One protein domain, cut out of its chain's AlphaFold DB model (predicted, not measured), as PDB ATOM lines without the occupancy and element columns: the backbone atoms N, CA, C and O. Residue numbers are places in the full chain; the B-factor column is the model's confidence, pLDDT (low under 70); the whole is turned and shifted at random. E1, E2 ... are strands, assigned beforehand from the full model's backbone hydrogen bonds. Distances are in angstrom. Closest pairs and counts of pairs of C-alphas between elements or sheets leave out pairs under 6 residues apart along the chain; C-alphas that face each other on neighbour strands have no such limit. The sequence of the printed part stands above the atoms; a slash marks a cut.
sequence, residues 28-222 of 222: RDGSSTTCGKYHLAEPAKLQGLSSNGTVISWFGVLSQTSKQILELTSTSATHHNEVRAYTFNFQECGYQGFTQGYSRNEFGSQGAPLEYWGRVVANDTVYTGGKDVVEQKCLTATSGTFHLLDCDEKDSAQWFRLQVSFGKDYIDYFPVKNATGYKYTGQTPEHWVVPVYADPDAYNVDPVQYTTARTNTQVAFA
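AT A GLANCE: This is residues 28 to 222 of the 222 residues of an uncharacterized protein of Sporisorium reilianum f. sp. reilianum (UniProt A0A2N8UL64). The core is a closed barrel of nine antiparallel strands, with E5 and then E1 added as a side flap along E6. The E6 and E7 hairpin runs past the barrel wall, its tip at residues 128 to 131 reaching away from the body, and the short hairpin of E11 and E12 packs at the ends of E8, E10 and E13. Round the ring run E2, E3, E4, E8, E7, E6, E9, E10, E13 and back to E2. The printed part has 195 residues, with no named helix and thirteen named strands, E1 to E13 in chain order; the class is all strand, though 86 residues are in named elements, under half. It is compact, with a radius of gyration of the C-alphas of 17.0 A and spans of 48 by 44 by 30 A.

HOW THE PARTS SIT: Start in the barrel at E2, residues 46 to 50, E3, residues 55 to 63, and E4, residues 70 to 76, a meander, each strand the antiparallel neighbour of the one before. Look for N 48 and O 57 at 2.9 A, and N 60 and O 73 at 2.9 A. E4 then pairs with E8, residues 145 to 150, through N 72 and O 146, 2.8 A. E5, residues 88 to 93, E6, residues 115 to 128, E7, residues 131 to 142, and E8 form a second meander; N 140 and O 147 are 2.7 A apart. E9, residues 160 to 164, pairs with E6 through N 116 and O 162, 2.8 A, and E6 to E9 make a Greek key, a meander of three whose first strand is the antiparallel neighbour of the fourth. E10, residues 169 to 173, pairs with E13, residues 217 to 221, through N 171 and O 219, 2.8 A, and N 49 and O 218, 2.8 A, close the ring at E2. E6 is staggered: E7 and E9 lie on one side of it, E5 on the other side. E1, residues 35 to 40, pairs with E5 through N 36 and O 92, 2.9 A. E11, residues 191 to 193, and E12, residues 209 to 211, are a hairpin; the closest C-alphas of E8 and E12, Thr 145 and Gln 209, are 4.3 A apart.

IN THESE COORDINATES: Find C-alpha 115 at (15.433, 21.463, -44.551); from there E6 runs 37.9 A. E7 is 29.9 A long and bends by 59 degrees at residue 139; E3 is 24.4 A. E13 ends at C-alpha 221, (14.537, 28.926, -32.181).

THE WHOLE: The C-alphas farthest apart, Phe 107 and Gly 130, are 58.9 A apart. The printed part has no cut. Long links join E4 to E5, E5 to E6, E10 to E11 and E11 to E12. Mean pLDDT of the printed part is 76.6, and 60 residues are under 70, among them residues 94 to 114.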
ATOM      1  N   ARG A  28       8.211  10.862 -31.325       67.00
ATOM      2  CA  ARG A  28       7.070  10.896 -30.399       67.00
ATOM      3  C   ARG A  28       6.324   9.566 -30.483       67.00
ATOM      4  O   ARG A  28       5.787   9.230 -31.539       67.00
ATOM      5  N   ASP A  29       6.275   8.822 -29.382       56.06
ATOM      6  CA  ASP A  29       5.543   7.553 -29.332       56.06
ATOM      7  C   ASP A  29       4.026   7.779 -29.457       56.06
ATOM      8  O   ASP A  29       3.460   8.684 -28.841       56.06
ATOM      9  N   GLY A  30       3.358   6.947 -30.265       52.88
ATOM     10  CA  GLY A  30       1.892   6.883 -30.347       52.88
ATOM     11  C   GLY A  30       1.196   7.883 -31.281       52.88
ATOM     12  O   GLY A  30      -0.032   7.911 -31.306       52.88
ATOM     13  N   SER A  31       1.926   8.681 -32.067       53.72
ATOM     14  CA  SER A  31       1.310   9.567 -33.066       53.72
ATOM     15  C   SER A  31       0.951   8.807 -34.353       53.72
ATOM     16  O   SER A  31       1.835   8.325 -35.061       53.72
ATOM     17  N   SER A  32      -0.346   8.701 -34.663       53.12
ATOM     18  CA  SER A  32      -0.861   8.209 -35.955       53.12
ATOM     19  C   SER A  32      -1.064   9.327 -36.987       53.12
ATOM     20  O   SER A  32      -1.593   9.073 -38.071       53.12
ATOM     21  N   THR A  33      -0.682  10.563 -36.653       62.69
ATOM     22  CA  THR A  33      -0.920  11.752 -37.475       62.69
ATOM     23  C   THR A  33       0.216  11.981 -38.474       62.69
ATOM     24  O   THR A  33       1.348  11.533 -38.277       62.69
ATOM     25  N   THR A  34      -0.082  12.677 -39.575       68.00
ATOM     26  CA  THR A  34       0.899  13.021 -40.622       68.00
ATOM     27  C   THR A  34       2.024  13.889 -40.048       68.00
ATOM     28  O   THR A  34       3.175  13.809 -40.484       68.00
ATOM     29  N   CYS A  35       1.684  14.705 -39.050       72.31
ATOM     30  CA  CYS A  35       2.574  15.594 -38.320       72.31
ATOM     31  C   CYS A  35       2.921  15.088 -36.916       72.31
ATOM     32  O   CYS A  35       2.125  14.416 -36.262       72.31
ATOM     33  N   GLY A  36       4.107  15.450 -36.420       70.75
ATOM     34  CA  GLY A  36       4.484  15.263 -35.016       70.75
ATOM     35  C   GLY A  36       5.093  13.907 -34.677       70.75
ATOM     36  O   GLY A  36       5.285  13.624 -33.496       70.75
ATOM     37  N   LYS A  37       5.439  13.091 -35.685       72.75
ATOM     38  CA  LYS A  37       6.255  11.882 -35.486       72.75
ATOM     39  C   LYS A  37       7.651  12.236 -34.973       72.75
ATOM     40  O   LYS A  37       8.159  11.544 -34.095       72.75
ATOM     41  N   TYR A  38       8.235  13.313 -35.490       74.56
ATOM     42  CA  TYR A  38       9.491  13.878 -35.010       74.56
ATOM     43  C   TYR A  38       9.272  15.323 -34.576       74.56
ATOM     44  O   TYR A  38       8.471  16.051 -35.162       74.56
ATOM     45  N   HIS A  39       9.960  15.728 -33.518       77.25
ATOM     46  CA  HIS A  39       9.886  17.075 -32.957       77.25
ATOM     47  C   HIS A  39      11.242  17.494 -32.394       77.25
ATOM     48  O   HIS A  39      12.071  16.619 -32.130       77.25
ATOM     49  N   LEU A  40      11.471  18.795 -32.195       77.62
ATOM     50  CA  LEU A  40      12.678  19.258 -31.503       77.62
ATOM     51  C   LEU A  40      12.755  18.620 -30.115       77.62
ATOM     52  O   LEU A  40      11.741  18.458 -29.436       77.62
ATOM     53  N   ALA A  41      13.971  18.279 -29.697       76.00
ATOM     54  CA  ALA A  41      14.252  17.613 -28.432       76.00
ATOM     55  C   ALA A  41      13.704  18.372 -27.227       76.00
ATOM     56  O   ALA A  41      13.361  17.728 -26.234       76.00
ATOM     57  N   GLU A  42      13.663  19.701 -27.325       79.69
ATOM     58  CA  GLU A  42      13.158  20.619 -26.315       79.69
ATOM     59  C   GLU A  42      12.398  21.762 -27.009       79.69
ATOM     60  O   GLU A  42      12.872  22.280 -28.026       79.69
ATOM     61  N   PRO A  43      11.215  22.158 -26.503       84.62
ATOM     62  CA  PRO A  43      10.574  23.401 -26.911       84.62
ATOM     63  C   PRO A  43      11.470  24.604 -26.598       84.62
ATOM     64  O   PRO A  43      12.035  24.695 -25.511       84.62
ATOM     65  N   ALA A  44      11.544  25.548 -27.526       86.50
ATOM     66  CA  ALA A  44      12.454  26.687 -27.503       86.50
ATOM     67  C   ALA A  44      11.691  28.001 -27.694       86.50
ATOM     68  O   ALA A  44      10.564  28.018 -28.200       86.50
ATOM     69  N   LYS A  45      12.283  29.126 -27.287       88.25
ATOM     70  CA  LYS A  45      11.677  30.439 -27.566       88.25
ATOM     71  C   LYS A  45      11.883  30.790 -29.036       88.25
ATOM     72  O   LYS A  45      12.806  30.289 -29.673       88.25
ATOM     73  N   LEU A  46      11.045  31.676 -29.567       90.69
ATOM     74  CA  LEU A  46      11.294  32.287 -30.870       90.69
ATOM     75  C   LEU A  46      11.956  33.651 -30.690       90.69
ATOM     76  O   LEU A  46      11.585  34.434 -29.811       90.69
ATOM     77  N   GLN A  47      12.935  33.926 -31.544       91.50
ATOM     78  CA  GLN A  47      13.638  35.202 -31.606       91.50
ATOM     79  C   GLN A  47      13.697  35.709 -33.043       91.50
ATOM     80  O   GLN A  47      13.828  34.930 -33.994       91.50
ATOM     81  N   GLY A  48      13.648  37.028 -33.179       91.56
ATOM     82  CA  GLY A  48      13.906  37.732 -34.419       91.56
ATOM     83  C   GLY A  48      15.383  38.073 -34.552       91.56
ATOM     84  O   GLY A  48      16.020  38.565 -33.615       91.56
ATOM     85  N   LEU A  49      15.931  37.829 -35.734       90.50
ATOM     86  CA  LEU A  49      17.326  38.062 -36.076       90.50
ATOM     87  C   LEU A  49      17.410  39.001 -37.274       90.50
ATOM     88  O   LEU A  49      16.600  38.925 -38.197       90.50
ATOM     89  N   SER A  50      18.416  39.865 -37.278       88.38
ATOM     90  CA  SER A  50      18.816  40.582 -38.491       88.38
ATOM     91  C   SER A  50      19.672  39.689 -39.397       88.38
ATOM     92  O   SER A  50      20.133  38.623 -38.989       88.38
ATOM     93  N   SER A  51      19.921  40.130 -40.630       82.12
ATOM     94  CA  SER A  51      20.638  39.358 -41.657       82.12
ATOM     95  C   SER A  51      22.069  38.938 -41.293       82.12
ATOM     96  O   SER A  51      22.639  38.090 -41.974       82.12
ATOM     97  N   ASN A  52      22.677  39.535 -40.265       83.50
ATOM     98  CA  ASN A  52      24.003  39.163 -39.758       83.50
ATOM     99  C   ASN A  52      23.942  38.217 -38.534       83.50
ATOM    100  O   ASN A  52      24.981  37.905 -37.957       83.50
ATOM    101  N   GLY A  53      22.745  37.786 -38.120       83.75
ATOM    102  CA  GLY A  53      22.523  36.906 -36.970       83.75
ATOM    103  C   GLY A  53      22.382  37.612 -35.614       83.75
ATOM    104  O   GLY A  53      22.183  36.929 -34.605       83.75
ATOM    105  N   THR A  54      22.456  38.950 -35.552       87.94
ATOM    106  CA  THR A  54      22.210  39.709 -34.314       87.94
ATOM    107  C   THR A  54      20.741  39.605 -33.906       87.94
ATOM    108  O   THR A  54      19.854  39.821 -34.734       87.94
ATOM    109  N   VAL A  55      20.496  39.305 -32.624       89.12
ATOM    110  CA  VAL A  55      19.153  39.284 -32.024       89.12
ATOM    111  C   VAL A  55      18.600  40.698 -31.961       89.12
ATOM    112  O   VAL A  55      19.221  41.577 -31.368       89.12
ATOM    113  N   ILE A  56      17.442  40.904 -32.579       89.31
ATOM    114  CA  ILE A  56      16.765  42.206 -32.646       89.31
ATOM    115  C   ILE A  56      15.457  42.222 -31.855       89.31
ATOM    116  O   ILE A  56      15.007  43.290 -31.446       89.31
ATOM    117  N   SER A  57      14.865  41.053 -31.602       90.12
ATOM    118  CA  SER A  57      13.618  40.944 -30.850       90.12
ATOM    119  C   SER A  57      13.383  39.540 -30.304       90.12
ATOM    120  O   SER A  57      13.960  38.556 -30.777       90.12
ATOM    121  N   TRP A  58      12.496  39.454 -29.318       90.00
ATOM    122  CA  TRP A  58      12.018  38.203 -28.730       90.00
ATOM    123  C   TRP A  58      10.517  38.097 -28.856       90.00
ATOM    124  O   TRP A  58       9.816  39.104 -28.765       90.00
ATOM    125  N   PHE A  59      10.029  36.884 -29.103       90.56
ATOM    126  CA  PHE A  59       8.622  36.680 -29.408       90.56
ATOM    127  C   PHE A  59       7.867  36.147 -28.195       90.56
ATOM    128  O   PHE A  59       8.376  35.349 -27.404       90.56
ATOM    129  N   GLY A  60       6.615  36.564 -28.088       88.31
ATOM    130  CA  GLY A  60       5.658  36.064 -27.118       88.31
ATOM    131  C   GLY A  60       4.268  36.011 -27.727       88.31
ATOM    132  O   GLY A  60       4.084  36.218 -28.925       88.31
ATOM    133  N   VAL A  61       3.281  35.708 -26.895       86.50
ATOM    134  CA  VAL A  61       1.889  35.614 -27.332       86.50
ATOM    135  C   VAL A  61       1.037  36.483 -26.429       86.50
ATOM    136  O   VAL A  61       1.108  36.364 -25.204       86.50
ATOM    137  N   LEU A  62       0.225  37.340 -27.038       84.44
ATOM    138  CA  LEU A  62      -0.753  38.156 -26.334       84.44
ATOM    139  C   LEU A  62      -2.166  37.782 -26.752       84.44
ATOM    140  O   LEU A  62      -2.447  37.493 -27.912       84.44
ATOM    141  N   SER A  63      -3.073  37.818 -25.781       80.19
ATOM    142  CA  SER A  63      -4.494  37.701 -26.063       80.19
ATOM    143  C   SER A  63      -5.036  39.061 -26.492       80.19
ATOM    144  O   SER A  63      -5.069  39.990 -25.686       80.19
ATOM    145  N   GLN A  64      -5.460  39.195 -27.747       63.56
ATOM    146  CA  GLN A  64      -5.952  40.473 -28.272       63.56
ATOM    147  C   GLN A  64      -7.412  40.776 -27.907       63.56
ATOM    148  O   GLN A  64      -7.882  41.897 -28.089       63.56
ATOM    149  N   THR A  65      -8.175  39.796 -27.413       59.56
ATOM    150  CA  THR A  65      -9.611  39.973 -27.146       59.56
ATOM    151  C   THR A  65     -10.095  39.122 -25.978       59.56
ATOM    152  O   THR A  65      -9.486  38.121 -25.614       59.56
ATOM    153  N   SER A  66     -11.286  39.443 -25.462       53.16
ATOM    154  CA  SER A  66     -12.029  38.593 -24.518       53.16
ATOM    155  C   SER A  66     -12.365  37.194 -25.059       53.16
ATOM    156  O   SER A  66     -12.795  36.337 -24.291       53.16
ATOM    157  N   LYS A  67     -12.166  36.950 -26.365       50.69
ATOM    158  CA  LYS A  67     -12.341  35.654 -27.038       50.69
ATOM    159  C   LYS A  67     -11.057  34.812 -27.110       50.69
ATOM    160  O   LYS A  67     -11.065  33.800 -27.797       50.69
ATOM    161  N   GLN A  68      -9.972  35.213 -26.438       64.75
ATOM    162  CA  GLN A  68      -8.696  34.482 -26.425       64.75
ATOM    163  C   GLN A  68      -8.065  34.276 -27.813       64.75
ATOM    164  O   GLN A  68      -7.456  33.247 -28.082       64.75
ATOM    165  N   ILE A  69      -8.160  35.267 -28.704       68.50
ATOM    166  CA  ILE A  69      -7.334  35.251 -29.920       68.50
ATOM    167  C   ILE A  69      -5.887  35.503 -29.496       68.50
ATOM    168  O   ILE A  69      -5.563  36.594 -29.027       68.50
ATOM    169  N   LEU A  70      -5.061  34.469 -29.607       86.69
ATOM    170  CA  LEU A  70      -3.656  34.465 -29.225       86.69
ATOM    171  C   LEU A  70      -2.802  34.889 -30.423       86.69
ATOM    172  O   LEU A  70      -2.619  34.105 -31.351       86.69
ATOM    173  N   GLU A  71      -2.300  36.121 -30.418       91.00
ATOM    174  CA  GLU A  71      -1.452  36.672 -31.481       91.00
ATOM    175  C   GLU A  71       0.030  36.602 -31.092       91.00
ATOM    176  O   GLU A  71       0.404  36.906 -29.955       91.00
ATOM    177  N   LEU A  72       0.878  36.217 -32.049       92.56
ATOM    178  CA  LEU A  72       2.327  36.270 -31.914       92.56
ATOM    179  C   LEU A  72       2.798  37.725 -31.997       92.56
ATOM    180  O   LEU A  72       2.639  38.403 -33.012       92.56
ATOM    181  N   THR A  73       3.440  38.173 -30.933       91.50
ATOM    182  CA  THR A  73       3.968  39.527 -30.800       91.50
ATOM    183  C   THR A  73       5.468  39.478 -30.572       91.50
ATOM    184  O   THR A  73       6.024  38.439 -30.204       91.50
ATOM    185  N   SER A  74       6.137  40.598 -30.803       90.56
ATOM    186  CA  SER A  74       7.558  40.762 -30.527       90.56
ATOM    187  C   SER A  74       7.788  41.904 -29.549       90.56
ATOM    188  O   SER A  74       6.998  42.838 -29.493       90.56
ATOM    189  N   THR A  75       8.889  41.834 -28.811       88.75
ATOM    190  CA  THR A  75       9.430  42.936 -28.011       88.75
ATOM    191  C   THR A  75      10.926  43.084 -28.273       88.75
ATOM    192  O   THR A  75      11.525  42.230 -28.939       88.75
ATOM    193  N   SER A  76      11.541  44.156 -27.780       85.56
ATOM    194  CA  SER A  76      12.958  44.438 -28.008       85.56
ATOM    195  C   SER A  76      13.882  43.332 -27.470       85.56
ATOM    196  O   SER A  76      13.507  42.490 -26.649       85.56
ATOM    197  N   ALA A  77      15.136  43.334 -27.930       80.56
ATOM    198  CA  ALA A  77      16.139  42.363 -27.498       80.56
ATOM    199  C   ALA A  77      16.398  42.377 -25.971       80.56
ATOM    200  O   ALA A  77      16.722  41.334 -25.394       80.56
ATOM    201  N   THR A  78      16.248  43.528 -25.309       81.19
ATOM    202  CA  THR A  78      16.531  43.709 -23.874       81.19
ATOM    203  C   THR A  78      15.320  43.392 -22.985       81.19
ATOM    204  O   THR A  78      15.515  42.861 -21.893       81.19
ATOM    205  N   HIS A  79      14.084  43.567 -23.471       73.94
ATOM    206  CA  HIS A  79      12.840  43.355 -22.706       73.94
ATOM    207  C   HIS A  79      12.229  41.940 -22.808       73.94
ATOM    208  O   HIS A  79      11.068  41.707 -22.474       73.94
ATOM    209  N   HIS A  80      13.008  40.938 -23.213       67.94
ATOM    210  CA  HIS A  80      12.542  39.564 -23.470       67.94
ATOM    211  C   HIS A  80      11.880  38.816 -22.298       67.94
ATOM    212  O   HIS A  80      11.264  37.770 -22.508       67.94
ATOM    213  N   ASN A  81      12.030  39.307 -21.066       67.81
ATOM    214  CA  ASN A  81      11.416  38.721 -19.870       67.81
ATOM    215  C   ASN A  81      10.045  39.325 -19.532       67.81
ATOM    216  O   ASN A  81       9.360  38.809 -18.651       67.81
ATOM    217  N   GLU A  82       9.643  40.404 -20.207       65.69
ATOM    218  CA  GLU A  82       8.433  41.166 -19.880       65.69
ATOM    219  C   GLU A  82       7.195  40.705 -20.656       65.69
ATOM    220  O   GLU A  82       6.066  41.002 -20.270       65.69
ATOM    221  N   VAL A  83       7.378  39.925 -21.723       64.62
ATOM    222  CA  VAL A  83       6.283  39.213 -22.393       64.62
ATOM    223  C   VAL A  83       6.254  37.783 -21.861       64.62
ATOM    224  O   VAL A  83       7.306  37.185 -21.625       64.62
ATOM    225  N   ARG A  84       5.058  37.200 -21.675       66.00
ATOM    226  CA  ARG A  84       4.927  35.775 -21.333       66.00
ATOM    227  C   ARG A  84       5.584  34.958 -22.445       66.00
ATOM    228  O   ARG A  84       5.008  34.769 -23.514       66.00
ATOM    229  N   ALA A  85       6.810  34.511 -22.192       65.38
ATOM    230  CA  ALA A  85       7.596  33.795 -23.175       65.38
ATOM    231  C   ALA A  85       6.981  32.409 -23.388       65.38
ATOM    232  O   ALA A  85       7.124  31.518 -22.549       65.38
ATOM    233  N   TYR A  86       6.265  32.247 -24.498       79.31
ATOM    234  CA  TYR A  86       5.807  30.940 -24.945       79.31
ATOM    235  C   TYR A  86       7.002  30.138 -25.456       79.31
ATOM    236  O   TYR A  86       7.894  30.672 -26.119       79.31
ATOM    237  N   THR A  87       7.011  28.847 -25.146       86.50
ATOM    238  CA  THR A  87       7.919  27.903 -25.786       86.50
ATOM    239  C   THR A  87       7.207  27.245 -26.954       86.50
ATOM    240  O   THR A  87       6.040  26.851 -26.876       86.50
ATOM    241  N   PHE A  88       7.932  27.150 -28.055       90.31
ATOM    242  CA  PHE A  88       7.470  26.610 -29.312       90.31
ATOM    243  C   PHE A  88       8.272  25.364 -29.649       90.31
ATOM    244  O   PHE A  88       9.452  25.249 -29.335       90.31
ATOM    245  N   ASN A  89       7.638  24.426 -30.327       89.50
ATOM    246  CA  ASN A  89       8.286  23.241 -30.847       89.50
ATOM    247  C   ASN A  89       8.038  23.155 -32.352       89.50
ATOM    248  O   ASN A  89       6.934  23.438 -32.813       89.50
ATOM    249  N   PHE A  90       9.046  22.741 -33.112       88.75
ATOM    250  CA  PHE A  90       8.858  22.363 -34.505       88.75
ATOM    251  C   PHE A  90       8.517  20.878 -34.583       88.75
ATOM    252  O   PHE A  90       9.318  20.028 -34.194       88.75
ATOM    253  N   GLN A  91       7.330  20.564 -35.090       86.50
ATOM    254  CA  GLN A  91       6.887  19.197 -35.342       86.50
ATOM    255  C   GLN A  91       7.007  18.900 -36.829       86.50
ATOM    256  O   GLN A  91       6.266  19.463 -37.635       86.50
ATOM    257  N   GLU A  92       7.926  18.004 -37.182       81.69
ATOM    258  CA  GLU A  92       8.087  17.545 -38.556       81.69
ATOM    259  C   GLU A  92       6.838  16.779 -38.997       81.69
ATOM    260  O   GLU A  92       6.257  15.984 -38.243       81.69
ATOM    261  N   CYS A  93       6.444  17.002 -40.243       77.12
ATOM    262  CA  CYS A  93       5.393  16.249 -40.895       77.12
ATOM    263  C   CYS A  93       6.004  15.335 -41.954       77.12
ATOM    264  O   CYS A  93       6.688  15.792 -42.867       77.12
ATOM    265  N   GLY A  94       5.772  14.028 -41.803       60.72
ATOM    266  CA  GLY A  94       6.469  12.949 -42.506       60.72
ATOM    267  C   GLY A  94       6.043  12.774 -43.962       60.72
ATOM    268  O   GLY A  94       5.592  11.696 -44.349       60.72
ATOM    269  N   TYR A  95       6.179  13.824 -44.771       57.38
ATOM    270  CA  TYR A  95       5.827  13.802 -46.181       57.38
ATOM    271  C   TYR A  95       7.039  13.464 -47.059       57.38
ATOM    272  O   TYR A  95       7.994  14.230 -47.146       57.38
ATOM    273  N   GLN A  96       6.974  12.333 -47.772       45.00
ATOM    274  CA  GLN A  96       8.042  11.797 -48.641       45.00
ATOM    275  C   GLN A  96       8.448  12.704 -49.826       45.00
ATOM    276  O   GLN A  96       9.376  12.369 -50.558       45.00
ATOM    277  N   GLY A  97       7.778  13.844 -50.030       43.88
ATOM    278  CA  GLY A  97       8.162  14.863 -51.017       43.88
ATOM    279  C   GLY A  97       9.282  15.797 -50.545       43.88
ATOM    280  O   GLY A  97       9.860  16.517 -51.358       43.88
ATOM    281  N   PHE A  98       9.606  15.759 -49.253       49.25
ATOM    282  CA  PHE A  98      10.692  16.507 -48.637       49.25
ATOM    283  C   PHE A  98      11.664  15.504 -48.026       49.25
ATOM    284  O   PHE A  98      11.650  15.234 -46.828       49.25
ATOM    285  N   THR A  99      12.454  14.843 -48.869       40.88
ATOM    286  CA  THR A  99      13.493  13.927 -48.402       40.88
ATOM    287  C   THR A  99      14.411  14.647 -47.417       40.88
ATOM    288  O   THR A  99      15.102  15.600 -47.783       40.88
ATOM    289  N   GLN A 100      14.425  14.156 -46.172       42.03
ATOM    290  CA  GLN A 100      15.495  14.395 -45.211       42.03
ATOM    291  C   GLN A 100      16.828  14.096 -45.907       42.03
ATOM    292  O   GLN A 100      17.126  12.951 -46.244       42.03
ATOM    293  N   GLY A 101      17.598  15.151 -46.166       40.28
ATOM    294  CA  GLY A 101      18.824  15.084 -46.951       40.28
ATOM    295  C   GLY A 101      18.556  15.005 -48.457       40.28
ATOM    296  O   GLY A 101      18.023  14.028 -48.970       40.28
ATOM    297  N   TYR A 102      19.036  16.009 -49.190       38.19
ATOM    298  CA  TYR A 102      19.100  16.021 -50.655       38.19
ATOM    299  C   TYR A 102      17.749  16.118 -51.384       38.19
ATOM    300  O   TYR A 102      17.407  15.253 -52.192       38.19
ATOM    301  N   SER A 103      17.052  17.253 -51.276       37.59
ATOM    302  CA  SER A 103      16.376  17.756 -52.480       37.59
ATOM    303  C   SER A 103      17.484  18.259 -53.420       37.59
ATOM    304  O   SER A 103      17.912  19.411 -53.393       37.59
ATOM    305  N   ARG A 104      18.063  17.325 -54.186       40.28
ATOM    306  CA  ARG A 104      18.763  17.665 -55.421       40.28
ATOM    307  C   ARG A 104      17.682  18.231 -56.332       40.28
ATOM    308  O   ARG A 104      16.956  17.484 -56.982       40.28
ATOM    309  N   ASN A 105      17.568  19.550 -56.386       38.28
ATOM    310  CA  ASN A 105      17.210  20.184 -57.643       38.28
ATOM    311  C   ASN A 105      18.023  19.493 -58.751       38.28
ATOM    312  O   ASN A 105      19.193  19.167 -58.550       38.28
ATOM    313  N   GLU A 106      17.402  19.252 -59.905       35.12
ATOM    314  CA  GLU A 106      17.959  18.500 -61.047       35.12
ATOM    315  C   GLU A 106      19.313  19.065 -61.554       35.12
ATOM    316  O   GLU A 106      19.988  18.453 -62.374       35.12
ATOM    317  N   PHE A 107      19.754  20.196 -60.985       38.38
ATOM    318  CA  PHE A 107      20.989  20.922 -61.269       38.38
ATOM    319  C   PHE A 107      21.854  21.281 -60.025       38.38
ATOM    320  O   PHE A 107      22.756  22.105 -60.152       38.38
ATOM    321  N   GLY A 108      21.609  20.742 -58.817       33.00
ATOM    322  CA  GLY A 108      22.191  21.265 -57.558       33.00
ATOM    323  C   GLY A 108      23.231  20.410 -56.812       33.00
ATOM    324  O   GLY A 108      23.057  19.212 -56.597       33.00
ATOM    325  N   SER A 109      24.299  21.095 -56.385       36.34
ATOM    326  CA  SER A 109      25.542  20.651 -55.727       36.34
ATOM    327  C   SER A 109      25.386  19.923 -54.376       36.34
ATOM    328  O   SER A 109      24.495  20.221 -53.586       36.34
ATOM    329  N   GLN A 110      26.345  19.038 -54.053       36.81
ATOM    330  CA  GLN A 110      26.621  18.605 -52.672       36.81
ATOM    331  C   GLN A 110      26.885  19.847 -51.792       36.81
ATOM    332  O   GLN A 110      27.700  20.686 -52.171       36.81
ATOM    333  N   GLY A 111      26.192  19.976 -50.651       47.09
ATOM    334  CA  GLY A 111      26.384  21.080 -49.692       47.09
ATOM    335  C   GLY A 111      25.160  21.953 -49.379       47.09
ATOM    336  O   GLY A 111      25.315  22.963 -48.700       47.09
ATOM    337  N   ALA A 112      23.959  21.606 -49.855       49.66
ATOM    338  CA  ALA A 112      22.739  22.349 -49.525       49.66
ATOM    339  C   ALA A 112      22.354  22.209 -48.029       49.66
ATOM    340  O   ALA A 112      22.555  21.131 -47.458       49.66
ATOM    341  N   PRO A 113      21.802  23.268 -47.401       54.94
ATOM    342  CA  PRO A 113      21.317  23.225 -46.020       54.94
ATOM    343  C   PRO A 113      20.255  22.131 -45.826       54.94
ATOM    344  O   PRO A 113      19.484  21.843 -46.743       54.94
ATOM    345  N   LEU A 114      20.220  21.506 -44.641       64.81
ATOM    346  CA  LEU A 114      19.145  20.572 -44.290       64.81
ATOM    347  C   LEU A 114      17.845  21.357 -44.106       64.81
ATOM    348  O   LEU A 114      17.839  22.417 -43.486       64.81
ATOM    349  N   GLU A 115      16.745  20.830 -44.630       73.38
ATOM    350  CA  GLU A 115      15.433  21.463 -44.551       73.38
ATOM    351  C   GLU A 115      14.408  20.465 -44.012       73.38
ATOM    352  O   GLU A 115      14.338  19.328 -44.481       73.38
ATOM    353  N   TYR A 116      13.602  20.907 -43.049       77.75
ATOM    354  CA  TYR A 116      12.486  20.154 -42.484       77.75
ATOM    355  C   TYR A 116      11.189  20.918 -42.709       77.75
ATOM    356  O   TYR A 116      11.163  22.147 -42.691       77.75
ATOM    357  N   TRP A 117      10.097  20.185 -42.886       81.69
ATOM    358  CA  TRP A 117       8.778  20.754 -43.133       81.69
ATOM    359  C   TRP A 117       7.825  20.307 -42.046       81.69
ATOM    360  O   TRP A 117       7.820  19.141 -41.643       81.69
ATOM    361  N   GLY A 118       7.042  21.244 -41.535       85.62
ATOM    362  CA  GLY A 118       6.318  20.980 -40.313       85.62
ATOM    363  C   GLY A 118       5.465  22.129 -39.828       85.62
ATOM    364  O   GLY A 118       5.156  23.075 -40.552       85.62
ATOM    365  N   ARG A 119       5.089  22.007 -38.560       89.31
ATOM    366  CA  ARG A 119       4.278  22.975 -37.826       89.31
ATOM    367  C   ARG A 119       5.083  23.545 -36.684       89.31
ATOM    368  O   ARG A 119       5.797  22.813 -35.999       89.31
ATOM    369  N   VAL A 120       4.888  24.830 -36.432       92.44
ATOM    370  CA  VAL A 120       5.331  25.459 -35.192       92.44
ATOM    371  C   VAL A 120       4.184  25.364 -34.196       92.44
ATOM    372  O   VAL A 120       3.076  25.828 -34.454       92.44
ATOM    373  N   VAL A 121       4.445  24.709 -33.076       91.75
ATOM    374  CA  VAL A 121       3.446  24.308 -32.091       91.75
ATOM    375  C   VAL A 121       3.761  24.945 -30.752       91.75
ATOM    376  O   VAL A 121       4.912  24.927 -30.331       91.75
ATOM    377  N   ALA A 122       2.739  25.409 -30.045       89.75
ATOM    378  CA  ALA A 122       2.836  25.857 -28.665       89.75
ATOM    379  C   ALA A 122       1.828  25.114 -27.778       89.75
ATOM    380  O   ALA A 122       0.745  24.737 -28.228       89.75
ATOM    381  N   ASN A 123       2.188  24.915 -26.510       81.69
ATOM    382  CA  ASN A 123       1.260  24.419 -25.499       81.69
ATOM    383  C   ASN A 123       0.560  25.614 -24.854       81.69
ATOM    384  O   ASN A 123       1.219  26.475 -24.272       81.69
ATOM    385  N   ASP A 124      -0.762  25.649 -24.940       72.75
ATOM    386  CA  ASP A 124      -1.594  26.643 -24.281       72.75
ATOM    387  C   ASP A 124      -2.317  26.026 -23.081       72.75
ATOM    388  O   ASP A 124      -2.652  24.847 -23.093       72.75
ATOM    389  N   THR A 125      -2.522  26.797 -22.015       71.00
ATOM    390  CA  THR A 125      -3.240  26.320 -20.820       71.00
ATOM    391  C   THR A 125      -4.593  27.003 -20.759       71.00
ATOM    392  O   THR A 125      -4.668  28.207 -20.518       71.00
ATOM    393  N   VAL A 126      -5.652  26.225 -20.959       68.38
ATOM    394  CA  VAL A 126      -7.034  26.700 -20.985       68.38
ATOM    395  C   VAL A 126      -7.752  26.204 -19.735       68.38
ATOM    396  O   VAL A 126      -7.690  25.024 -19.392       68.38
ATOM    397  N   TYR A 127      -8.454  27.102 -19.046       68.94
ATOM    398  CA  TYR A 127      -9.280  26.729 -17.902       68.94
ATOM    399  C   TYR A 127     -10.663  26.281 -18.376       68.94
ATOM    400  O   TYR A 127     -11.492  27.103 -18.770       68.94
ATOM    401  N   THR A 128     -10.932  24.980 -18.295       69.31
ATOM    402  CA  THR A 128     -12.196  24.389 -18.748       69.31
ATOM    403  C   THR A 128     -12.823  23.587 -17.614       69.31
ATOM    404  O   THR A 128     -12.257  22.612 -17.124       69.31
ATOM    405  N   GLY A 129     -14.019  23.994 -17.175       67.75
ATOM    406  CA  GLY A 129     -14.822  23.220 -16.219       67.75
ATOM    407  C   GLY A 129     -14.161  22.986 -14.855       67.75
ATOM    408  O   GLY A 129     -14.346  21.924 -14.266       67.75
ATOM    409  N   GLY A 130     -13.380  23.947 -14.352       72.81
ATOM    410  CA  GLY A 130     -12.749  23.834 -13.034       72.81
ATOM    411  C   GLY A 130     -11.305  23.326 -13.038       72.81
ATOM    412  O   GLY A 130     -10.722  23.181 -11.964       72.81
ATOM    413  N   LYS A 131     -10.738  23.013 -14.211       77.69
ATOM    414  CA  LYS A 131      -9.395  22.440 -14.356       77.69
ATOM    415  C   LYS A 131      -8.618  23.125 -15.472       77.69
ATOM    416  O   LYS A 131      -9.186  23.454 -16.511       77.69
ATOM    417  N   ASP A 132      -7.315  23.254 -15.261       75.12
ATOM    418  CA  ASP A 132      -6.374  23.629 -16.309       75.12
ATOM    419  C   ASP A 132      -6.151  22.436 -17.241       75.12
ATOM    420  O   ASP A 132      -5.740  21.353 -16.812       75.12
ATOM    421  N   VAL A 133      -6.443  22.633 -18.521       77.12
ATOM    422  CA  VAL A 133      -6.192  21.676 -19.598       77.12
ATOM    423  C   VAL A 133      -5.120  22.267 -20.500       77.12
ATOM    424  O   VAL A 133      -5.231  23.408 -20.944       77.12
ATOM    425  N   VAL A 134      -4.065  21.496 -20.763       76.50
ATOM    426  CA  VAL A 134      -3.035  21.892 -21.726       76.50
ATOM    427  C   VAL A 134      -3.480  21.461 -23.119       76.50
ATOM    428  O   VAL A 134      -3.596  20.266 -23.392       76.50
ATOM    429  N   GLU A 135      -3.723  22.433 -23.990       81.88
ATOM    430  CA  GLU A 135      -4.083  22.232 -25.389       81.88
ATOM    431  C   GLU A 135      -2.907  22.560 -26.307       81.88
ATOM    432  O   GLU A 135      -2.133  23.488 -26.074       81.88
ATOM    433  N   GLN A 136      -2.774  21.796 -27.387       85.25
ATOM    434  CA  GLN A 136      -1.759  22.035 -28.403       85.25
ATOM    435  C   GLN A 136      -2.324  22.997 -29.461       85.25
ATOM    436  O   GLN A 136      -3.290  22.656 -30.141       85.25
ATOM    437  N   LYS A 137      -1.706  24.170 -29.631       89.81
ATOM    438  CA  LYS A 137      -2.058  25.147 -30.675       89.81
ATOM    439  C   LYS A 137      -0.946  25.251 -31.717       89.81
ATOM    440  O   LYS A 137       0.234  25.073 -31.408       89.81
ATOM    441  N   CYS A 138      -1.321  25.542 -32.954       92.06
ATOM    442  CA  CYS A 138      -0.420  25.712 -34.082       92.06
ATOM    443  C   CYS A 138      -0.338  27.183 -34.485       92.06
ATOM    444  O   CYS A 138      -1.352  27.879 -34.583       92.06
ATOM    445  N   LEU A 139       0.882  27.636 -34.762       94.44
ATOM    446  CA  LEU A 139       1.110  28.940 -35.358       94.44
ATOM    447  C   LEU A 139       0.474  28.972 -36.751       94.44
ATOM    448  O   LEU A 139       0.666  28.055 -37.544       94.44
ATOM    449  N   THR A 140      -0.308  30.007 -37.020       94.38
ATOM    450  CA  THR A 140      -1.133  30.137 -38.219       94.38
ATOM    451  C   THR A 140      -1.028  31.556 -38.754       94.38
ATOM    452  O   THR A 140      -1.286  32.513 -38.024       94.38
ATOM    453  N   ALA A 141      -0.665  31.702 -40.022       94.12
ATOM    454  CA  ALA A 141      -0.666  32.988 -40.709       94.12
ATOM    455  C   ALA A 141      -2.098  33.398 -41.091       94.12
ATOM    456  O   ALA A 141      -2.773  32.719 -41.863       94.12
ATOM    457  N   THR A 142      -2.593  34.510 -40.556       91.56
ATOM    458  CA  THR A 142      -3.911  35.044 -40.913       91.56
ATOM    459  C   THR A 142      -3.899  36.560 -40.882       91.56
ATOM    460  O   THR A 142      -3.356  37.176 -39.972       91.56
ATOM    461  N   SER A 143      -4.530  37.177 -41.883       88.25
ATOM    462  CA  SER A 143      -4.715  38.633 -41.945       88.25
ATOM    463  C   SER A 143      -3.408  39.445 -41.864       88.25
ATOM    464  O   SER A 143      -3.415  40.570 -41.375       88.25
ATOM    465  N   GLY A 144      -2.290  38.895 -42.353       91.69
ATOM    466  CA  GLY A 144      -0.981  39.564 -42.347       91.69
ATOM    467  C   GLY A 144      -0.174  39.409 -41.053       91.69
ATOM    468  O   GLY A 144       0.947  39.911 -40.993       91.69
ATOM    469  N   THR A 145      -0.700  38.708 -40.042       94.00
ATOM    470  CA  THR A 145      -0.022  38.419 -38.765       94.00
ATOM    471  C   THR A 145      -0.123  36.939 -38.387       94.00
ATOM    472  O   THR A 145      -0.790  36.142 -39.050       94.00
ATOM    473  N   PHE A 146       0.561  36.531 -37.319       94.81
ATOM    474  CA  PHE A 146       0.550  35.143 -36.860       94.81
ATOM    475  C   PHE A 146      -0.264  34.956 -35.584       94.81
ATOM    476  O   PHE A 146      -0.163  35.735 -34.642       94.81
ATOM    477  N   HIS A 147      -1.016  33.862 -35.534       93.62
ATOM    478  CA  HIS A 147      -1.904  33.520 -34.429       93.62
ATOM    479  C   HIS A 147      -1.738  32.062 -34.003       93.62
ATOM    480  O   HIS A 147      -1.348  31.221 -34.807       93.62
ATOM    481  N   LEU A 148      -2.072  31.741 -32.755       91.81
ATOM    482  CA  LEU A 148      -2.197  30.365 -32.283       91.81
ATOM    483  C   LEU A 148      -3.648  29.899 -32.427       91.81
ATOM    484  O   LEU A 148      -4.532  30.373 -31.717       91.81
ATOM    485  N   LEU A 149      -3.875  28.957 -33.341       91.62
ATOM    486  CA  LEU A 149      -5.173  28.325 -33.590       91.62
ATOM    487  C   LEU A 149      -5.079  26.811 -33.376       91.62
ATOM    488  O   LEU A 149      -3.995  26.268 -33.157       91.62
ATOM    489  N   ASP A 150      -6.210  26.112 -33.438       90.38
ATOM    490  CA  ASP A 150      -6.206  24.650 -33.401       90.38
ATOM    491  C   ASP A 150      -5.393  24.077 -34.563       90.38
ATOM    492  O   ASP A 150      -5.446  24.559 -35.694       90.38
ATOM    493  N   CYS A 151      -4.624  23.031 -34.279       87.88
ATOM    494  CA  CYS A 151      -3.818  22.368 -35.290       87.88
ATOM    495  C   CYS A 151      -4.704  21.617 -36.301       87.88
ATOM    496  O   CYS A 151      -5.260  20.571 -35.974       87.88
ATOM    497  N   ASP A 152      -4.761  22.092 -37.549       86.94
ATOM    498  CA  ASP A 152      -5.420  21.415 -38.675       86.94
ATOM    499  C   ASP A 152      -4.401  21.032 -39.750       86.94
ATOM    500  O   ASP A 152      -3.870  21.900 -40.443       86.94
ATOM    501  N   GLU A 153      -4.157  19.726 -39.922       80.19
ATOM    502  CA  GLU A 153      -3.229  19.167 -40.914       80.19
ATOM    503  C   GLU A 153      -3.453  19.670 -42.340       80.19
ATOM    504  O   GLU A 153      -2.502  19.668 -43.117       80.19
ATOM    505  N   LYS A 154      -4.667  20.097 -42.692       81.94
ATOM    506  CA  LYS A 154      -5.043  20.528 -44.045       81.94
ATOM    507  C   LYS A 154      -4.913  22.031 -44.266       81.94
ATOM    508  O   LYS A 154      -4.960  22.455 -45.424       81.94
ATOM    509  N   ASP A 155      -4.757  22.813 -43.202       87.75
ATOM    510  CA  ASP A 155      -4.638  24.262 -43.294       87.75
ATOM    511  C   ASP A 155      -3.245  24.650 -43.797       87.75
ATOM    512  O   ASP A 155      -2.239  24.378 -43.141       87.75
ATOM    513  N   SER A 156      -3.188  25.291 -44.967       86.00
ATOM    514  CA  SER A 156      -1.947  25.781 -45.571       86.00
ATOM    515  C   SER A 156      -1.297  26.918 -44.787       86.00
ATOM    516  O   SER A 156      -0.101  27.150 -44.932       86.00
ATOM    517  N   ALA A 157      -2.056  27.627 -43.951       91.94
ATOM    518  CA  ALA A 157      -1.541  28.718 -43.133       91.94
ATOM    519  C   ALA A 157      -0.691  28.253 -41.938       91.94
ATOM    520  O   ALA A 157      -0.053  29.082 -41.294       91.94
ATOM    521  N   GLN A 158      -0.655  26.944 -41.662       91.62
ATOM    522  CA  GLN A 158       0.067  26.342 -40.531       91.62
ATOM    523  C   GLN A 158       1.387  25.664 -40.923       91.62
ATOM    524  O   GLN A 158       1.946  24.900 -40.132       91.62
ATOM    525  N   TRP A 159       1.875  25.895 -42.144       88.75
ATOM    526  CA  TRP A 159       3.052  25.213 -42.681       88.75
ATOM    527  C   TRP A 159       4.290  26.091 -42.665       88.75
ATOM    528  O   TRP A 159       4.299  27.228 -43.134       88.75
ATOM    529  N   PHE A 160       5.358  25.513 -42.130       89.50
ATOM    530  CA  PHE A 160       6.637  26.175 -41.975       89.50
ATOM    531  C   PHE A 160       7.756  25.264 -42.448       89.50
ATOM    532  O   PHE A 160       7.706  24.035 -42.305       89.50
ATOM    533  N   ARG A 161       8.792  25.898 -42.981       86.12
ATOM    534  CA  ARG A 161      10.056  25.258 -43.313       86.12
ATOM    535  C   ARG A 161      11.076  25.645 -42.256       86.12
ATOM    536  O   ARG A 161      11.310  26.828 -42.044       86.12
ATOM    537  N   LEU A 162      11.702  24.663 -41.631       83.94
ATOM    538  CA  LEU A 162      12.891  24.850 -40.814       83.94
ATOM    539  C   LEU A 162      14.115  24.611 -41.700       83.94
ATOM    540  O   LEU A 162      14.331  23.492 -42.161       83.94
ATOM    541  N   GLN A 163      14.907  25.650 -41.940       78.56
ATOM    542  CA  GLN A 163      16.166  25.577 -42.674       78.56
ATOM    543  C   GLN A 163      17.341  25.618 -41.689       78.56
ATOM    544  O   GLN A 163      17.538  26.596 -40.966       78.56
ATOM    545  N   VAL A 164      18.151  24.565 -41.703       69.94
ATOM    546  CA  VAL A 164      19.368  24.437 -40.896       69.94
ATOM    547  C   VAL A 164      20.512  25.155 -41.591       69.94
ATOM    548  O   VAL A 164      20.789  24.909 -42.766       69.94
ATOM    549  N   SER A 165      21.217  26.019 -40.869       64.75
ATOM    550  CA  SER A 165      22.377  26.749 -41.387       64.75
ATOM    551  C   SER A 165      23.569  26.641 -40.441       64.75
ATOM    552  O   SER A 165      23.429  26.348 -39.256       64.75
ATOM    553  N   PHE A 166      24.769  26.918 -40.958       54.94
ATOM    554  CA  PHE A 166      25.985  27.021 -40.152       54.94
ATOM    555  C   PHE A 166      25.914  28.283 -39.276       54.94
ATOM    556  O   PHE A 166      26.380  29.350 -39.666       54.94
ATOM    557  N   GLY A 167      25.282  28.175 -38.106       63.69
ATOM    558  CA  GLY A 167      25.233  29.236 -37.098       63.69
ATOM    559  C   GLY A 167      23.943  29.255 -36.282       63.69
ATOM    560  O   GLY A 167      24.022  29.327 -35.060       63.69
ATOM    561  N   LYS A 168      22.780  29.166 -36.943       70.44
ATOM    562  CA  LYS A 168      21.440  29.071 -36.332       70.44
ATOM    563  C   LYS A 168      20.456  28.408 -37.302       70.44
ATOM    564  O   LYS A 168      20.622  28.529 -38.516       70.44
ATOM    565  N   ASP A 169      19.427  27.764 -36.757       77.62
ATOM    566  CA  ASP A 169      18.317  27.201 -37.527       77.62
ATOM    567  C   ASP A 169      17.190  28.224 -37.642       77.62
ATOM    568  O   ASP A 169      16.756  28.797 -36.638       77.62
ATOM    569  N   TYR A 170      16.711  28.447 -38.864       85.69
ATOM    570  CA  TYR A 170      15.718  29.474 -39.161       85.69
ATOM    571  C   TYR A 170      14.404  28.865 -39.627       85.69
ATOM    572  O   TYR A 170      14.385  27.824 -40.281       85.69
ATOM    573  N   ILE A 171      13.305  29.539 -39.320       89.19
ATOM    574  CA  ILE A 171      11.960  29.150 -39.719       89.19
ATOM    575  C   ILE A 171      11.468  30.126 -40.777       89.19
ATOM    576  O   ILE A 171      11.497  31.335 -40.565       89.19
ATOM    577  N   ASP A 172      10.916  29.600 -41.859       87.88
ATOM    578  CA  ASP A 172      10.228  30.355 -42.899       87.88
ATOM    579  C   ASP A 172       8.760  29.938 -42.975       87.88
ATOM    580  O   ASP A 172       8.432  28.753 -42.847       87.88
ATOM    581  N   TYR A 173       7.879  30.909 -43.210       90.00
ATOM    582  CA  TYR A 173       6.471  30.636 -43.465       90.00
ATOM    583  C   TYR A 173       6.265  30.222 -44.927       90.00
ATOM    584  O   TYR A 173       6.712  30.891 -45.861       90.00
ATOM    585  N   PHE A 174       5.565  29.107 -45.128       85.88
ATOM    586  CA  PHE A 174       5.240  28.596 -46.452       85.88
ATOM    587  C   PHE A 174       3.739  28.301 -46.551       85.88
ATOM    588  O   PHE A 174       3.286  27.310 -45.979       85.88
ATOM    589  N   PRO A 175       2.962  29.088 -47.322       79.50
ATOM    590  CA  PRO A 175       1.539  28.839 -47.545       79.50
ATOM    591  C   PRO A 175       1.336  27.650 -48.493       79.50
ATOM    592  O   PRO A 175       0.994  27.805 -49.666       79.50
ATOM    593  N   VAL A 176       1.574  26.434 -48.010       76.00
ATOM    594  CA  VAL A 176       1.459  25.212 -48.813       76.00
ATOM    595  C   VAL A 176       0.421  24.294 -48.202       76.00
ATOM    596  O   VAL A 176       0.421  24.027 -47.005       76.00
ATOM    597  N   LYS A 177      -0.509  23.807 -49.023       68.62
ATOM    598  CA  LYS A 177      -1.509  22.851 -48.558       68.62
ATOM    599  C   LYS A 177      -0.855  21.489 -48.372       68.62
ATOM    600  O   LYS A 177      -0.244  20.965 -49.302       68.62
ATOM    601  N   ASN A 178      -1.064  20.882 -47.210       65.06
ATOM    602  CA  ASN A 178      -0.681  19.497 -46.987       65.06
ATOM    603  C   ASN A 178      -1.532  18.568 -47.846       65.06
ATOM    604  O   ASN A 178      -2.731  18.388 -47.611       65.06
ATOM    605  N   ALA A 179      -0.911  17.968 -48.847       63.78
ATOM    606  CA  ALA A 179      -1.523  16.921 -49.629       63.78
ATOM    607  C   ALA A 179      -0.483  15.845 -49.927       63.78
ATOM    608  O   ALA A 179       0.621  16.148 -50.368       63.78
ATOM    609  N   THR A 180      -0.875  14.582 -49.762       60.28
ATOM    610  CA  THR A 180      -1.018  13.665 -50.904       60.28
ATOM    611  C   THR A 180      -0.002  13.778 -52.057       60.28
ATOM    612  O   THR A 180      -0.469  13.930 -53.176       60.28
ATOM    613  N   GLY A 181       1.320  13.767 -51.866       57.38
ATOM    614  CA  GLY A 181       2.304  13.882 -52.958       57.38
ATOM    615  C   GLY A 181       2.708  15.313 -53.335       57.38
ATOM    616  O   GLY A 181       3.145  15.538 -54.464       57.38
ATOM    617  N   TYR A 182       2.568  16.279 -52.420       66.12
ATOM    618  CA  TYR A 182       3.070  17.637 -52.622       66.12
ATOM    619  C   TYR A 182       4.560  17.613 -52.991       66.12
ATOM    620  O   TYR A 182       5.381  16.996 -52.308       66.12
ATOM    621  N   LYS A 183       4.897  18.310 -54.077       67.31
ATOM    622  CA  LYS A 183       6.262  18.497 -54.559       67.31
ATOM    623  C   LYS A 183       6.550  19.989 -54.583       67.31
ATOM    624  O   LYS A 183       5.848  20.740 -55.256       67.31
ATOM    625  N   TYR A 184       7.593  20.407 -53.877       68.62
ATOM    626  CA  TYR A 184       8.104  21.765 -53.997       68.62
ATOM    627  C   TYR A 184       8.649  21.987 -55.413       68.62
ATOM    628  O   TYR A 184       9.479  21.216 -55.897       68.62
ATOM    629  N   THR A 185       8.167  23.026 -56.093       67.94
ATOM    630  CA  THR A 185       8.550  23.357 -57.476       67.94
ATOM    631  C   THR A 185       9.180  24.745 -57.585       67.94
ATOM    632  O   THR A 185       9.191  25.324 -58.667       67.94
ATOM    633  N   GLY A 186       9.701  25.289 -56.478       66.31
ATOM    634  CA  GLY A 186      10.347  26.606 -56.445       66.31
ATOM    635  C   GLY A 186       9.420  27.767 -56.078       66.31
ATOM    636  O   GLY A 186       9.711  28.908 -56.432       66.31
ATOM    637  N   GLN A 187       8.300  27.501 -55.398       72.25
ATOM    638  CA  GLN A 187       7.453  28.552 -54.829       72.25
ATOM    639  C   GLN A 187       8.267  29.418 -53.854       72.25
ATOM    640  O   GLN A 187       9.011  28.898 -53.030       72.25
ATOM    641  N   THR A 188       8.128  30.741 -53.917       74.69
ATOM    642  CA  THR A 188       8.806  31.625 -52.956       74.69
ATOM    643  C   THR A 188       8.024  31.643 -51.637       74.69
ATOM    644  O   THR A 188       6.802  31.797 -51.698       74.69
ATOM    645  N   PRO A 189       8.675  31.465 -50.470       81.75
ATOM    646  CA  PRO A 189       8.013  31.640 -49.181       81.75
ATOM    647  C   PRO A 189       7.523  33.065 -48.976       81.75
ATOM    648  O   PRO A 189       8.006  34.003 -49.609       81.75
ATOM    649  N   GLU A 190       6.626  33.223 -48.012       89.81
ATOM    650  CA  GLU A 190       6.386  34.532 -47.428       89.81
ATOM    651  C   GLU A 190       7.403  34.780 -46.313       89.81
ATOM    652  O   GLU A 190       7.824  33.884 -45.580       89.81
ATOM    653  N   HIS A 191       7.844  36.024 -46.227       90.25
ATOM    654  CA  HIS A 191       8.929  36.448 -45.370       90.25
ATOM    655  C   HIS A 191       8.395  37.044 -44.076       90.25
ATOM    656  O   HIS A 191       7.438  37.819 -44.078       90.25
ATOM    657  N   TRP A 192       9.066  36.732 -42.974       93.06
ATOM    658  CA  TRP A 192       8.798  37.351 -41.684       93.06
ATOM    659  C   TRP A 192       9.170  38.829 -41.716       93.06
ATOM    660  O   TRP A 192      10.291  39.183 -42.094       93.06
ATOM    661  N   VAL A 193       8.250  39.679 -41.277       93.50
ATOM    662  CA  VAL A 193       8.492  41.091 -40.989       93.50
ATOM    663  C   VAL A 193       8.593  41.213 -39.478       93.50
ATOM    664  O   VAL A 193       7.593  41.197 -38.760       93.50
ATOM    665  N   VAL A 194       9.829  41.284 -39.000       90.06
ATOM    666  CA  VAL A 194      10.116  41.418 -37.576       90.06
ATOM    667  C   VAL A 194      10.273  42.902 -37.239       90.06
ATOM    668  O   VAL A 194      11.126  43.554 -37.849       90.06
ATOM    669  N   PRO A 195       9.503  43.441 -36.276       86.88
ATOM    670  CA  PRO A 195       9.685  44.804 -35.793       86.88
ATOM    671  C   PRO A 195      11.124  45.069 -35.335       86.88
ATOM    672  O   PRO A 195      11.737  44.255 -34.638       86.88
ATOM    673  N   VAL A 196      11.663  46.219 -35.746       83.69
ATOM    674  CA  VAL A 196      12.985  46.709 -35.342       83.69
ATOM    675  C   VAL A 196      12.781  47.948 -34.485       83.69
ATOM    676  O   VAL A 196      12.262  48.959 -34.955       83.69
ATOM    677  N   TYR A 197      13.207  47.867 -33.232       82.62
ATOM    678  CA  TYR A 197      13.029  48.935 -32.258       82.62
ATOM    679  C   TYR A 197      14.220  49.892 -32.309       82.62
ATOM    680  O   TYR A 197      15.364  49.474 -32.134       82.62
ATOM    681  N   ALA A 198      13.953  51.171 -32.591       78.19
ATOM    682  CA  ALA A 198      14.990  52.204 -32.661       78.19
ATOM    683  C   ALA A 198      15.621  52.480 -31.288       78.19
ATOM    684  O   ALA A 198      16.827  52.701 -31.197       78.19
ATOM    685  N   ASP A 199      14.800  52.442 -30.240       79.00
ATOM    686  CA  ASP A 199      15.241  52.428 -28.853       79.00
ATOM    687  C   ASP A 199      15.112  50.990 -28.327       79.00
ATOM    688  O   ASP A 199      13.986  50.493 -28.206       79.00
ATOM    689  N   PRO A 200      16.228  50.284 -28.069       69.56
ATOM    690  CA  PRO A 200      16.169  48.931 -27.537       69.56
ATOM    691  C   PRO A 200      15.553  48.889 -26.134       69.56
ATOM    692  O   PRO A 200      15.002  47.853 -25.785       69.56
ATOM    693  N   ASP A 201      15.578  49.984 -25.371       73.44
ATOM    694  CA  ASP A 201      15.077  50.053 -23.992       73.44
ATOM    695  C   ASP A 201      13.640  50.605 -23.901       73.44
ATOM    696  O   ASP A 201      13.091  50.795 -22.812       73.44
ATOM    697  N   ALA A 202      12.997  50.869 -25.044       68.19
ATOM    698  CA  ALA A 202      11.580  51.194 -25.086       68.19
ATOM    699  C   ALA A 202      10.747  49.905 -25.093       68.19
ATOM    700  O   ALA A 202      10.820  49.104 -26.033       68.19
ATOM    701  N   TYR A 203       9.898  49.733 -24.076       71.62
ATOM    702  CA  TYR A 203       8.939  48.633 -24.047       71.62
ATOM    703  C   TYR A 203       7.856  48.843 -25.106       71.62
ATOM    704  O   TYR A 203       6.935  49.645 -24.941       71.62
ATOM    705  N   ASN A 204       7.973  48.087 -26.191       78.50
ATOM    706  CA  ASN A 204       6.982  47.996 -27.248       78.50
ATOM    707  C   ASN A 204       6.587  46.531 -27.427       78.50
ATOM    708  O   ASN A 204       7.414  45.625 -27.249       78.50
ATOM    709  N   VAL A 205       5.318  46.315 -27.773       83.94
ATOM    710  CA  VAL A 205       4.801  44.998 -28.131       83.94
ATOM    711  C   VAL A 205       4.043  45.117 -29.437       83.94
ATOM    712  O   VAL A 205       2.914  45.603 -29.460       83.94
ATOM    713  N   ASP A 206       4.681  44.666 -30.511       88.81
ATOM    714  CA  ASP A 206       4.148  44.787 -31.862       88.81
ATOM    715  C   ASP A 206       3.832  43.410 -32.460       88.81
ATOM    716  O   ASP A 206       4.623  42.467 -32.280       88.81
ATOM    717  N   PRO A 207       2.713  43.272 -33.196       91.12
ATOM    718  CA  PRO A 207       2.386  42.053 -33.924       91.12
ATOM    719  C   PRO A 207       3.513  41.641 -34.869       91.12
ATOM    720  O   PRO A 207       4.059  42.463 -35.611       91.12
ATOM    721  N   VAL A 208       3.835  40.349 -34.889       93.06
ATOM    722  CA  VAL A 208       4.741  39.803 -35.903       93.06
ATOM    723  C   VAL A 208       3.961  39.629 -37.200       93.06
ATOM    724  O   VAL A 208       2.911  38.981 -37.229       93.06
ATOM    725  N   GLN A 209       4.489  40.203 -38.277       95.25
ATOM    726  CA  GLN A 209       3.843  40.230 -39.583       95.25
ATOM    727  C   GLN A 209       4.558  39.324 -40.586       95.25
ATOM    728  O   GLN A 209       5.689  38.879 -40.369       95.25
ATOM    729  N   TYR A 210       3.907  39.084 -41.719       94.12
ATOM    730  CA  TYR A 210       4.510  38.433 -42.876       94.12
ATOM    731  C   TYR A 210       4.196  39.184 -44.167       94.12
ATOM    732  O   TYR A 210       3.241  39.957 -44.253       94.12
ATOM    733  N   THR A 211       5.032  38.985 -45.180       92.00
ATOM    734  CA  THR A 211       4.904  39.670 -46.465       92.00
ATOM    735  C   THR A 211       5.476  38.840 -47.605       92.00
ATOM    736  O   THR A 211       6.370  38.020 -47.422       92.00
ATOM    737  N   THR A 212       5.007  39.095 -48.820       88.31
ATOM    738  CA  THR A 212       5.613  38.555 -50.044       88.31
ATOM    739  C   THR A 212       6.865  39.333 -50.468       88.31
ATOM    740  O   THR A 212       7.616  38.882 -51.333       88.31
ATOM    741  N   ALA A 213       7.115  40.507 -49.875       89.31
ATOM    742  CA  ALA A 213       8.321  41.289 -50.119       89.31
ATOM    743  C   ALA A 213       9.546  40.669 -49.427       89.31
ATOM    744  O   ALA A 213       9.456  40.113 -48.339       89.31
ATOM    745  N   ARG A 214      10.732  40.807 -50.023       84.31
ATOM    746  CA  ARG A 214      11.961  40.361 -49.354       84.31
ATOM    747  C   ARG A 214      12.195  41.166 -48.081       84.31
ATOM    748  O   ARG A 214      12.156  42.395 -48.115       84.31
ATOM    749  N   THR A 215      12.518  40.474 -46.996       86.88
ATOM    750  CA  THR A 215      12.949  41.085 -45.738       86.88
ATOM    751  C   THR A 215      14.380  40.661 -45.414       86.88
ATOM    752  O   THR A 215      14.873  39.643 -45.899       86.88
ATOM    753  N   ASN A 216      15.063  41.465 -44.599       85.44
ATOM    754  CA  ASN A 216      16.404  41.159 -44.084       85.44
ATOM    755  C   ASN A 216      16.344  40.627 -42.645       85.44
ATOM    756  O   ASN A 216      17.291  40.794 -41.873       85.44
ATOM    757  N   THR A 217      15.211  40.036 -42.271       88.62
ATOM    758  CA  THR A 217      14.955  39.505 -40.935       88.62
ATOM    759  C   THR A 217      14.666  38.019 -41.014       88.62
ATOM    760  O   THR A 217      14.051  37.542 -41.965       88.62
ATOM    761  N   GLN A 218      15.114  37.290 -40.004       89.88
ATOM    762  CA  GLN A 218      14.942  35.849 -39.885       89.88
ATOM    763  C   GLN A 218      14.334  35.528 -38.524       89.88
ATOM    764  O   GLN A 218      14.509  36.282 -37.567       89.88
ATOM    765  N   VAL A 219      13.641  34.398 -38.429       92.69
ATOM    766  CA  VAL A 219      13.107  33.884 -37.163       92.69
ATOM    767  C   VAL A 219      13.818  32.589 -36.837       92.69
ATOM    768  O   VAL A 219      13.975  31.744 -37.712       92.69
ATOM    769  N   ALA A 220      14.260  32.436 -35.595       91.12
ATOM    770  CA  ALA A 220      14.976  31.250 -35.138       91.12
ATOM    771  C   ALA A 220      14.444  30.762 -33.793       91.12
ATOM    772  O   ALA A 220      13.914  31.546 -33.000       91.12
ATOM    773  N   PHE A 221      14.654  29.476 -33.527       88.56
ATOM    774  CA  PHE A 221      14.537  28.926 -32.181       88.56
ATOM    775  C   PHE A 221      15.744  29.356 -31.325       88.56
ATOM    776  O   PHE A 221      16.842  29.577 -31.849       88.56
ATOM    777  N   ALA A 222      15.525  29.532 -30.022       86.00
ATOM    778  CA  ALA A 222      16.497  30.026 -29.048       86.00
ATOM    779  C   ALA A 222      16.475  29.217 -27.752       86.00
ATOM    780  O   ALA A 222      15.352  28.926 -27.265       86.00
TER     781      ALA A 222